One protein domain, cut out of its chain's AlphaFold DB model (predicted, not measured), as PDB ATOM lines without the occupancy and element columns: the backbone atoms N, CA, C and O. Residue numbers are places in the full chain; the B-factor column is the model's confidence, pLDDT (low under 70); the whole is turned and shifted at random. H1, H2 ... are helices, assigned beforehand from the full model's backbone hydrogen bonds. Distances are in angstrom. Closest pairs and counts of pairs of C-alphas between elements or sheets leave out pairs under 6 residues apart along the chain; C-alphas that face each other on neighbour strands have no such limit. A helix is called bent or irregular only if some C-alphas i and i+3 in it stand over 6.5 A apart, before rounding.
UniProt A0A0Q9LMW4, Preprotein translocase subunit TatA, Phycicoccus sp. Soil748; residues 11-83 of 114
ATOM      1  N   ALA A  11     135.801 207.805 176.313       95.69
ATOM      2  CA  ALA A  11     134.574 208.187 175.614       95.69
ATOM      3  C   ALA A  11     134.572 207.705 174.152       95.69
ATOM      4  O   ALA A  11     133.566 207.172 173.682       95.69
ATOM      5  N   LEU A  12     135.707 207.809 173.453       94.88
ATOM      6  CA  LEU A  12     135.861 207.298 172.089       94.88
ATOM      7  C   LEU A  12     135.729 205.775 172.014       94.88
ATOM      8  O   LEU A  12     135.083 205.268 171.097       94.88
ATOM      9  N   ILE A  13     136.288 205.038 172.979       94.06
ATOM     10  CA  ILE A  13     136.115 203.581 173.052       94.06
ATOM     11  C   ILE A  13     134.640 203.229 173.241       94.06
ATOM     12  O   ILE A  13     134.121 202.381 172.518       94.06
ATOM     13  N   VAL A  14     133.949 203.885 174.177       95.25
ATOM     14  CA  VAL A  14     132.518 203.645 174.416       95.25
ATOM     15  C   VAL A  14     131.705 203.953 173.160       95.25
ATOM     16  O   VAL A  14     130.871 203.144 172.757       95.25
ATOM     17  N   LEU A  15     131.985 205.070 172.487       95.56
ATOM     18  CA  LEU A  15     131.334 205.427 171.231       95.56
ATOM     19  C   LEU A  15     131.573 204.368 170.144       95.56
ATOM     20  O   LEU A  15     130.630 203.944 169.480       95.56
ATOM     21  N   ALA A  16     132.810 203.891 169.992       93.31
ATOM     22  CA  ALA A  16     133.144 202.833 169.044       93.31
ATOM     23  C   ALA A  16     132.400 201.521 169.356       93.31
ATOM     24  O   ALA A  16     131.902 200.868 168.437       93.31
ATOM     25  N   VAL A  17     132.273 201.160 170.639       94.06
ATOM     26  CA  VAL A  17     131.491 199.999 171.098       94.06
ATOM     27  C   VAL A  17     130.019 200.148 170.742       94.06
ATOM     28  O   VAL A  17     129.409 199.186 170.284       94.06
ATOM     29  N   VAL A  18     129.447 201.337 170.917       94.81
ATOM     30  CA  VAL A  18     128.040 201.599 170.589       94.81
ATOM     31  C   VAL A  18     127.802 201.534 169.078       94.81
ATOM     32  O   VAL A  18     126.846 200.896 168.647       94.81
ATOM     33  N   ILE A  19     128.679 202.140 168.272       93.44
ATOM     34  CA  ILE A  19     128.552 202.162 166.805       93.44
ATOM     35  C   ILE A  19     128.717 200.760 166.209       93.44
ATOM     36  O   ILE A  19     127.954 200.364 165.330       93.44
ATOM     37  N   LEU A  20     129.723 200.008 166.662       90.69
ATOM     38  CA  LEU A  20     130.043 198.690 166.112       90.69
ATOM     39  C   LEU A  20     129.198 197.563 166.733       90.69
ATOM     40  O   LEU A  20     128.987 196.520 166.110       90.69
ATOM     41  N   GLY A  21     128.716 197.783 167.955       92.06
ATOM     42  CA  GLY A  21     128.015 196.822 168.794       92.06
ATOM     43  C   GLY A  21     128.972 196.025 169.701       92.06
ATOM     44  O   GLY A  21     129.967 195.471 169.211       92.06
ATOM     45  N   PRO A  22     128.663 195.881 171.009       89.75
ATOM     46  CA  PRO A  22     129.518 195.165 171.962       89.75
ATOM     47  C   PRO A  22     129.678 193.679 171.622       89.75
ATOM     48  O   PRO A  22     130.739 193.112 171.850       89.75
ATOM     49  N   GLU A  23     128.665 193.074 171.002       91.81
ATOM     50  CA  GLU A  23     128.677 191.663 170.600       91.81
ATOM     51  C   GLU A  23     129.649 191.383 169.442       91.81
ATOM     52  O   GLU A  23     130.234 190.304 169.349       91.81
ATOM     53  N   ARG A  24     129.855 192.357 168.542       90.81
ATOM     54  CA  ARG A  24     130.671 192.175 167.326       90.81
ATOM     55  C   ARG A  24     132.136 192.551 167.528       90.81
ATOM     56  O   ARG A  24     133.013 191.998 166.862       90.81
ATOM     57  N   LEU A  25     132.422 193.459 168.458       90.75
ATOM     58  CA  LEU A  25     133.784 193.853 168.829       90.75
ATOM     59  C   LEU A  25     134.735 192.687 169.143       90.75
ATOM     60  O   LEU A  25     135.814 192.655 168.547       90.75
ATOM     61  N   PRO A  26     134.396 191.725 170.026       90.12
ATOM     62  CA  PRO A  26     135.297 190.620 170.347       90.12
ATOM     63  C   PRO A  26     135.567 189.735 169.127       90.12
ATOM     64  O   PRO A  26     136.688 189.258 168.945       90.12
ATOM     65  N   GLU A  27     134.581 189.570 168.241       92.94
ATOM     66  CA  GLU A  27     134.752 188.825 166.996       92.94
ATOM     67  C   GLU A  27     135.762 189.514 166.060       92.94
ATOM     68  O   GLU A  27     136.667 188.862 165.526       92.94
ATOM     69  N   TYR A  28     135.653 190.837 165.888       92.75
ATOM     70  CA  TYR A  28     136.590 191.620 165.078       92.75
ATOM     71  C   TYR A  28     137.983 191.700 165.704       92.75
ATOM     72  O   TYR A  28     138.974 191.509 164.997       92.75
ATOM     73  N   ALA A  29     138.079 191.898 167.018       93.25
ATOM     74  CA  ALA A  29     139.349 191.885 167.738       93.25
ATOM     75  C   ALA A  29     140.056 190.529 167.593       93.25
ATOM     76  O   ALA A  29     141.259 190.476 167.334       93.25
ATOM     77  N   ALA A  30     139.311 189.422 167.662       95.12
ATOM     78  CA  ALA A  30     139.855 188.091 167.427       95.12
ATOM     79  C   ALA A  30     140.328 187.900 165.974       95.12
ATOM     80  O   ALA A  30     141.381 187.298 165.750       95.12
ATOM     81  N   LYS A  31     139.590 188.418 164.978       95.25
ATOM     82  CA  LYS A  31     140.008 188.410 163.561       95.25
ATOM     83  C   LYS A  31     141.305 189.193 163.361       95.25
ATOM     84  O   LYS A  31     142.244 188.656 162.773       95.25
ATOM     85  N   LEU A  32     141.384 190.404 163.906       96.12
ATOM     86  CA  LEU A  32     142.588 191.228 163.861       96.12
ATOM     87  C   LEU A  32     143.758 190.535 164.566       96.12
ATOM     88  O   LEU A  32     144.845 190.453 164.011       96.12
ATOM     89  N   GLY A  33     143.535 189.951 165.744       96.44
ATOM     90  CA  GLY A  33     144.563 189.209 166.472       96.44
ATOM     91  C   GLY A  33     145.118 188.024 165.678       96.44
ATOM     92  O   GLY A  33     146.330 187.812 165.651       96.44
ATOM     93  N   ARG A  34     144.258 187.271 164.979       97.00
ATOM     94  CA  ARG A  34     144.700 186.206 164.063       97.00
ATOM     95  C   ARG A  34     145.513 186.763 162.899       97.00
ATOM     96  O   ARG A  34     146.573 186.217 162.604       97.00
ATOM     97  N   PHE A  35     145.061 187.862 162.297       97.62
ATOM     98  CA  PHE A  35     145.781 188.531 161.217       97.62
ATOM     99  C   PHE A  35     147.169 189.001 161.663       97.62
ATOM    100  O   PHE A  35     148.154 188.695 161.002       97.62
ATOM    101  N   VAL A  36     147.280 189.656 162.823       97.00
ATOM    102  CA  VAL A  36     148.569 190.101 163.375       97.00
ATOM    103  C   VAL A  36     149.498 188.915 163.634       97.00
ATOM    104  O   VAL A  36     150.677 188.979 163.298       97.00
ATOM    105  N   ARG A  37     148.989 187.806 164.191       96.00
ATOM    106  CA  ARG A  37     149.794 186.589 164.399       96.00
ATOM    107  C   ARG A  37     150.308 186.013 163.082       96.00
ATOM    108  O   ARG A  37     151.475 185.645 163.004       96.00
ATOM    109  N   GLN A  38     149.461 185.959 162.059       96.06
ATOM    110  CA  GLN A  38     149.842 185.473 160.735       96.06
ATOM    111  C   GLN A  38     150.855 186.405 160.060       96.06
ATOM    112  O   GLN A  38     151.863 185.932 159.544       96.06
ATOM    113  N   ALA A  39     150.631 187.718 160.120       96.50
ATOM    114  CA  ALA A  39     151.560 188.720 159.609       96.50
ATOM    115  C   ALA A  39     152.923 188.619 160.307       96.50
ATOM    116  O   ALA A  39     153.957 188.651 159.646       96.50
ATOM    117  N   ARG A  40     152.932 188.410 161.630       93.25
ATOM    118  CA  ARG A  40     154.155 188.177 162.401       93.25
ATOM    119  C   ARG A  40     154.874 186.900 161.970       93.25
ATOM    120  O   ARG A  40     156.072 186.956 161.725       93.25
ATOM    121  N   ALA A  41     154.163 185.781 161.840       94.00
ATOM    122  CA  ALA A  41     154.753 184.519 161.389       94.00
ATOM    123  C   ALA A  41     155.347 184.639 159.974       94.00
ATOM    124  O   ALA A  41     156.436 184.139 159.708       94.00
ATOM    125  N   MET A  42     154.665 185.364 159.083       93.56
ATOM    126  CA  MET A  42     155.158 185.660 157.737       93.56
ATOM    127  C   MET A  42     156.419 186.534 157.773       93.56
ATOM    128  O   MET A  42     157.381 186.237 157.069       93.56
ATOM    129  N   ALA A  43     156.446 187.573 158.613       91.31
ATOM    130  CA  ALA A  43     157.612 188.437 158.784       91.31
ATOM    131  C   ALA A  43     158.817 187.681 159.368       91.31
ATOM    132  O   ALA A  43     159.939 187.865 158.904       91.31
ATOM    133  N   GLU A  44     158.596 186.800 160.349       88.62
ATOM    134  CA  GLU A  44     159.637 185.939 160.922       88.62
ATOM    135  C   GLU A  44     160.183 184.946 159.878       88.62
ATOM    136  O   GLU A  44     161.398 184.791 159.762       88.62
ATOM    137  N   GLY A  45     159.313 184.348 159.057       88.06
ATOM    138  CA  GLY A  45     159.716 183.466 157.957       88.06
ATOM    139  C   GLY A  45     160.509 184.185 156.861       88.06
ATOM    140  O   GLY A  45     161.550 183.690 156.430       88.06
ATOM    141  N   ALA A  46     160.068 185.380 156.452       86.75
ATOM    142  CA  ALA A  46     160.795 186.217 155.499       86.75
ATOM    143  C   ALA A  46     162.163 186.635 156.057       86.75
ATOM    144  O   ALA A  46     163.172 186.510 155.371       86.75
ATOM    145  N   LYS A  47     162.228 187.043 157.332       80.12
ATOM    146  CA  LYS A  47     163.488 187.353 158.019       80.12
ATOM    147  C   LYS A  47     164.448 186.159 158.019       80.12
ATOM    148  O   LYS A  47     165.642 186.357 157.816       80.12
ATOM    149  N   GLY A  48     163.938 184.940 158.216       81.94
ATOM    150  CA  GLY A  48     164.721 183.705 158.118       81.94
ATOM    151  C   GLY A  48     165.330 183.508 156.728       81.94
ATOM    152  O   GLY A  48     166.543 183.368 156.612       81.94
ATOM    153  N   GLN A  49     164.512 183.605 155.677       80.62
ATOM    154  CA  GLN A  49     164.963 183.453 154.284       80.62
ATOM    155  C   GLN A  49     165.953 184.541 153.850       80.62
ATOM    156  O   GLN A  49     166.878 184.267 153.088       80.62
ATOM    157  N   LEU A  50     165.763 185.776 154.321       76.50
ATOM    158  CA  LEU A  50     166.671 186.890 154.053       76.50
ATOM    159  C   LEU A  50     168.015 186.693 154.768       76.50
ATOM    160  O   LEU A  50     169.060 186.932 154.168       76.50
ATOM    161  N   ARG A  51     168.000 186.207 156.018       74.25
ATOM    162  CA  ARG A  51     169.217 185.868 156.776       74.25
ATOM    163  C   ARG A  51     170.011 184.741 156.115       74.25
ATOM    164  O   ARG A  51     171.236 184.768 156.132       74.25
ATOM    165  N   GLU A  52     169.319 183.768 155.533       76.00
ATOM    166  CA  GLU A  52     169.930 182.611 154.873       76.00
ATOM    167  C   GLU A  52     170.546 182.965 153.507       76.00
ATOM    168  O   GLU A  52     171.571 182.401 153.135       76.00
ATOM    169  N   GLN A  53     169.976 183.943 152.791       72.00
ATOM    170  CA  GLN A  53     170.459 184.379 151.472       72.00
ATOM    171  C   GLN A  53     171.512 185.495 151.512       72.00
ATOM    172  O   GLN A  53     172.390 185.514 150.656       72.00
ATOM    173  N   MET A  54     171.443 186.426 152.468       66.69
ATOM    174  CA  MET A  54     172.403 187.541 152.562       66.69
ATOM    175  C   MET A  54     173.647 187.214 153.400       66.69
ATOM    176  O   MET A  54     174.630 187.946 153.353       66.69
ATOM    177  N   GLY A  55     173.645 186.111 154.158       64.31
ATOM    178  CA  GLY A  55     174.770 185.784 155.034       64.31
ATOM    179  C   GLY A  55     175.026 186.881 156.089       64.31
ATOM    180  O   GLY A  55     174.107 187.629 156.430       64.31
ATOM    181  N   PRO A  56     176.242 186.979 156.660       61.12
ATOM    182  CA  PRO A  56     176.552 187.833 157.817       61.12
ATOM    183  C   PRO A  56     176.262 189.339 157.648       61.12
ATOM    184  O   PRO A  56     176.199 190.041 158.651       61.12
ATOM    185  N   GLU A  57     175.989 189.834 156.435       57.25
ATOM    186  CA  GLU A  57     175.553 191.220 156.188       57.25
ATOM    187  C   GLU A  57     174.161 191.545 156.780       57.25
ATOM    188  O   GLU A  57     173.803 192.712 156.936       57.25
ATOM    189  N   PHE A  58     173.367 190.539 157.175       56.59
ATOM    190  CA  PHE A  58     172.076 190.758 157.845       56.59
ATOM    191  C   PHE A  58     172.205 191.173 159.324       56.59
ATOM    192  O   PHE A  58     171.265 191.754 159.874       56.59
ATOM    193  N   ASP A  59     173.334 190.870 159.981       58.72
ATOM    194  CA  ASP A  59     173.567 191.227 161.392       58.72
ATOM    195  C   ASP A  59     173.927 192.722 161.570       58.72
ATOM    196  O   ASP A  59     173.689 193.263 162.652       58.72
ATOM    197  N   ASP A  60     174.393 193.416 160.518       57.22
ATOM    198  CA  ASP A  60     174.662 194.870 160.536       57.22
ATOM    199  C   ASP A  60     173.386 195.724 160.437       57.22
ATOM    200  O   ASP A  60     173.378 196.911 160.782       57.22
ATOM    201  N   ILE A  61     172.263 195.129 160.021       56.88
ATOM    202  CA  ILE A  61     170.972 195.807 160.087       56.88
ATOM    203  C   ILE A  61     170.508 195.755 161.542       56.88
ATOM    204  O   ILE A  61     170.044 194.733 162.050       56.88
ATOM    205  N   ASN A  62     170.643 196.885 162.227       57.38
ATOM    206  CA  ASN A  62     170.405 197.050 163.655       57.38
ATOM    207  C   ASN A  62     168.904 196.990 164.021       57.38
ATOM    208  O   ASN A  62     168.328 197.926 164.556       57.38
ATOM    209  N   TRP A  63     168.223 195.873 163.745       56.34
ATOM    210  CA  TRP A  63     166.793 195.677 164.028       56.34
ATOM    211  C   TRP A  63     166.449 195.765 165.523       56.34
ATOM    212  O   TRP A  63     165.290 195.977 165.871       56.34
ATOM    213  N   LYS A  64     167.442 195.612 166.412       56.62
ATOM    214  CA  LYS A  64     167.277 195.778 167.866       56.62
ATOM    215  C   LYS A  64     166.904 197.210 168.251       56.62
ATOM    216  O   LYS A  64     166.196 197.385 169.235       56.62
ATOM    217  N   GLN A  65     167.288 198.208 167.452       56.72
ATOM    218  CA  GLN A  65     166.895 199.602 167.683       56.72
ATOM    219  C   GLN A  65     165.391 199.850 167.453       56.72
ATOM    220  O   GLN A  65     164.850 200.840 167.934       56.72
ATOM    221  N   TYR A  66     164.708 198.938 166.750       56.31
ATOM    222  CA  TYR A  66     163.269 198.998 166.485       56.31
ATOM    223  C   TYR A  66     162.454 198.015 167.334       56.31
ATOM    224  O   TYR A  66     161.256 197.872 167.104       56.31
ATOM    225  N   ASP A  67     163.068 197.321 168.300       60.47
ATOM    226  CA  ASP A  67     162.336 196.465 169.234       60.47
ATOM    227  C   ASP A  67     161.673 197.339 170.318       60.47
ATOM    228  O   ASP A  67     162.366 197.853 171.202       60.47
ATOM    229  N   PRO A  68     160.334 197.507 170.306       58.94
ATOM    230  CA  PRO A  68     159.634 198.394 171.235       58.94
ATOM    231  C   PRO A  68     159.747 197.946 172.700       58.94
ATOM    232  O   PRO A  68     159.417 198.712 173.600       58.94
ATOM    233  N   ARG A  69     160.209 196.716 172.967       61.28
ATOM    234  CA  ARG A  69     160.426 196.202 174.330       61.28
ATOM    235  C   ARG A  69     161.830 196.483 174.859       61.28
ATOM    236  O   ARG A  69     162.061 196.290 176.048       61.28
ATOM    237  N   GLN A  70     162.751 196.918 173.998       58.53
ATOM    238  CA  GLN A  70     164.121 197.294 174.368       58.53
ATOM    239  C   GLN A  70     164.259 198.790 174.686       58.53
ATOM    240  O   GLN A  70     165.338 199.236 175.073       58.53
ATOM    241  N   TYR A  71     163.160 199.548 174.613       55.16
ATOM    242  CA  TYR A  71     163.033 200.873 175.218       55.16
ATOM    243  C   TYR A  71     162.931 200.721 176.748       55.16
ATOM    244  O   TYR A  71     161.869 200.889 177.343       55.16
ATOM    245  N   ASP A  72     164.017 200.275 177.388       57.06
ATOM    246  CA  ASP A  72     164.072 200.068 178.836       57.06
ATOM    247  C   ASP A  72     164.216 201.437 179.529       57.06
ATOM    248  O   ASP A  72     165.281 202.064 179.440       57.06
ATOM    249  N   PRO A  73     163.177 201.926 180.234       62.00
ATOM    250  CA  PRO A  73     163.178 203.256 180.843       62.00
ATOM    251  C   PRO A  73     164.319 203.433 181.852       62.00
ATOM    252  O   PRO A  73     164.780 204.548 182.085       62.00
ATOM    253  N   ARG A  74     164.835 202.336 182.423       62.78
ATOM    254  CA  ARG A  74     165.964 202.382 183.358       62.78
ATOM    255  C   ARG A  74     167.267 202.765 182.673       62.78
ATOM    256  O   ARG A  74     168.131 203.336 183.335       62.78
ATOM    257  N   ARG A  75     167.429 202.451 181.383       66.38
ATOM    258  CA  ARG A  75     168.613 202.859 180.620       66.38
ATOM    259  C   ARG A  75     168.610 204.366 180.402       66.38
ATOM    260  O   ARG A  75     169.612 204.990 180.700       66.38
ATOM    261  N   ILE A  76     167.464 204.931 180.020       61.91
ATOM    262  CA  ILE A  76     167.276 206.376 179.803       61.91
ATOM    263  C   ILE A  76     167.547 207.163 181.093       61.91
ATOM    264  O   ILE A  76     168.272 208.151 181.072       61.91
ATOM    265  N   VAL A  77     167.034 206.694 182.237       67.12
ATOM    266  CA  VAL A  77     167.275 207.344 183.539       67.12
ATOM    267  C   VAL A  77     168.741 207.248 183.965       67.12
ATOM    268  O   VAL A  77     169.272 208.201 184.518       67.12
ATOM    269  N   ARG A  78     169.410 206.113 183.720       71.62
ATOM    270  CA  ARG A  78     170.845 205.966 184.011       71.62
ATOM    271  C   ARG A  78     171.688 206.854 183.110       71.62
ATOM    272  O   ARG A  78     172.595 207.498 183.606       71.62
ATOM    273  N   GLU A  79     171.376 206.905 181.824       67.06
ATOM    274  CA  GLU A  79     172.053 207.769 180.856       67.06
ATOM    275  C   GLU A  79     171.918 209.241 181.284       67.06
ATOM    276  O   GLU A  79     172.922 209.928 181.376       67.06
ATOM    277  N   ALA A  80     170.739 209.668 181.753       69.12
ATOM    278  CA  ALA A  80     170.531 211.006 182.325       69.12
ATOM    279  C   ALA A  80     171.213 211.256 183.691       69.12
ATOM    280  O   ALA A  80     171.355 212.405 184.097       69.12
ATOM    281  N   LEU A  81     171.596 210.208 184.431       67.69
ATOM    282  CA  LEU A  81     172.281 210.328 185.727       67.69
ATOM    283  C   LEU A  81     173.811 210.254 185.601       67.69
ATOM    284  O   LEU A  81     174.518 210.731 186.485       67.69
ATOM    285  N   PHE A  82     174.309 209.597 184.550       68.38
ATOM    286  CA  PHE A  82     175.734 209.353 184.308       68.38
ATOM    287  C   PHE A  82     176.329 210.247 183.215       68.38
ATOM    288  O   PHE A  82     177.553 210.325 183.142       68.38
ATOM    289  N   ASP A  83     175.503 210.914 182.404       60.50
ATOM    290  CA  ASP A  83     175.940 211.939 181.458       60.50
ATOM    291  C   ASP A  83     175.849 213.323 182.130       60.50
ATOM    292  O   ASP A  83     174.743 213.816 182.378       60.50
TER     293      ASP A  83
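Overview. This is residues 11 to 83 of the 114 residues of the protein "Preprotein translocase subunit TatA" of Phycicoccus sp. Soil748 (UniProt A0A0Q9LMW4). The model is an open, flat U with an empty middle: long H2 is the base, H1 a short arm at one end, and residues 60 to 83, with H3 and H4, the other arm. The printed part has 73 residues with four named helices, H1 to H4 in order, and no named strand: all helix. It is extended, radius of gyration of the C-alphas 19.9 A, spanning 50 by 43 by 12 A.

Arrangement. Start at H1, residues 11 to 20: it is close to but not clearly touching H2, residues 25 to 58, about perpendicular at 76 degrees; their closest C-alphas, Val 17 and Leu 25, are 6.9 A apart. H2 has a kink of 79 degrees near residue 52 and is irregular, with C-alphas 53 and 56 9.5 A apart. H3, residues 63 to 66, is apart from H2 and from H4, residues 73 to 82. Each O i to N i+4 pair is within hydrogen-bond range in H1 and H4, 27 of 30 in H2; H3 is too short for one.

Along the chain. Find C-alpha 11 at (134.574, 208.187, 175.614), where H1 begins its 14.2 A; H2 runs 40.0 A, H3 5.4 A, and H4 14.4 A to C-alpha 82 at (175.734, 209.353, 184.308).

Size, cuts and confidence. The printed part has no cut and no long link; pLDDT is under 70 at residues 54 to 77 and 79 to 83.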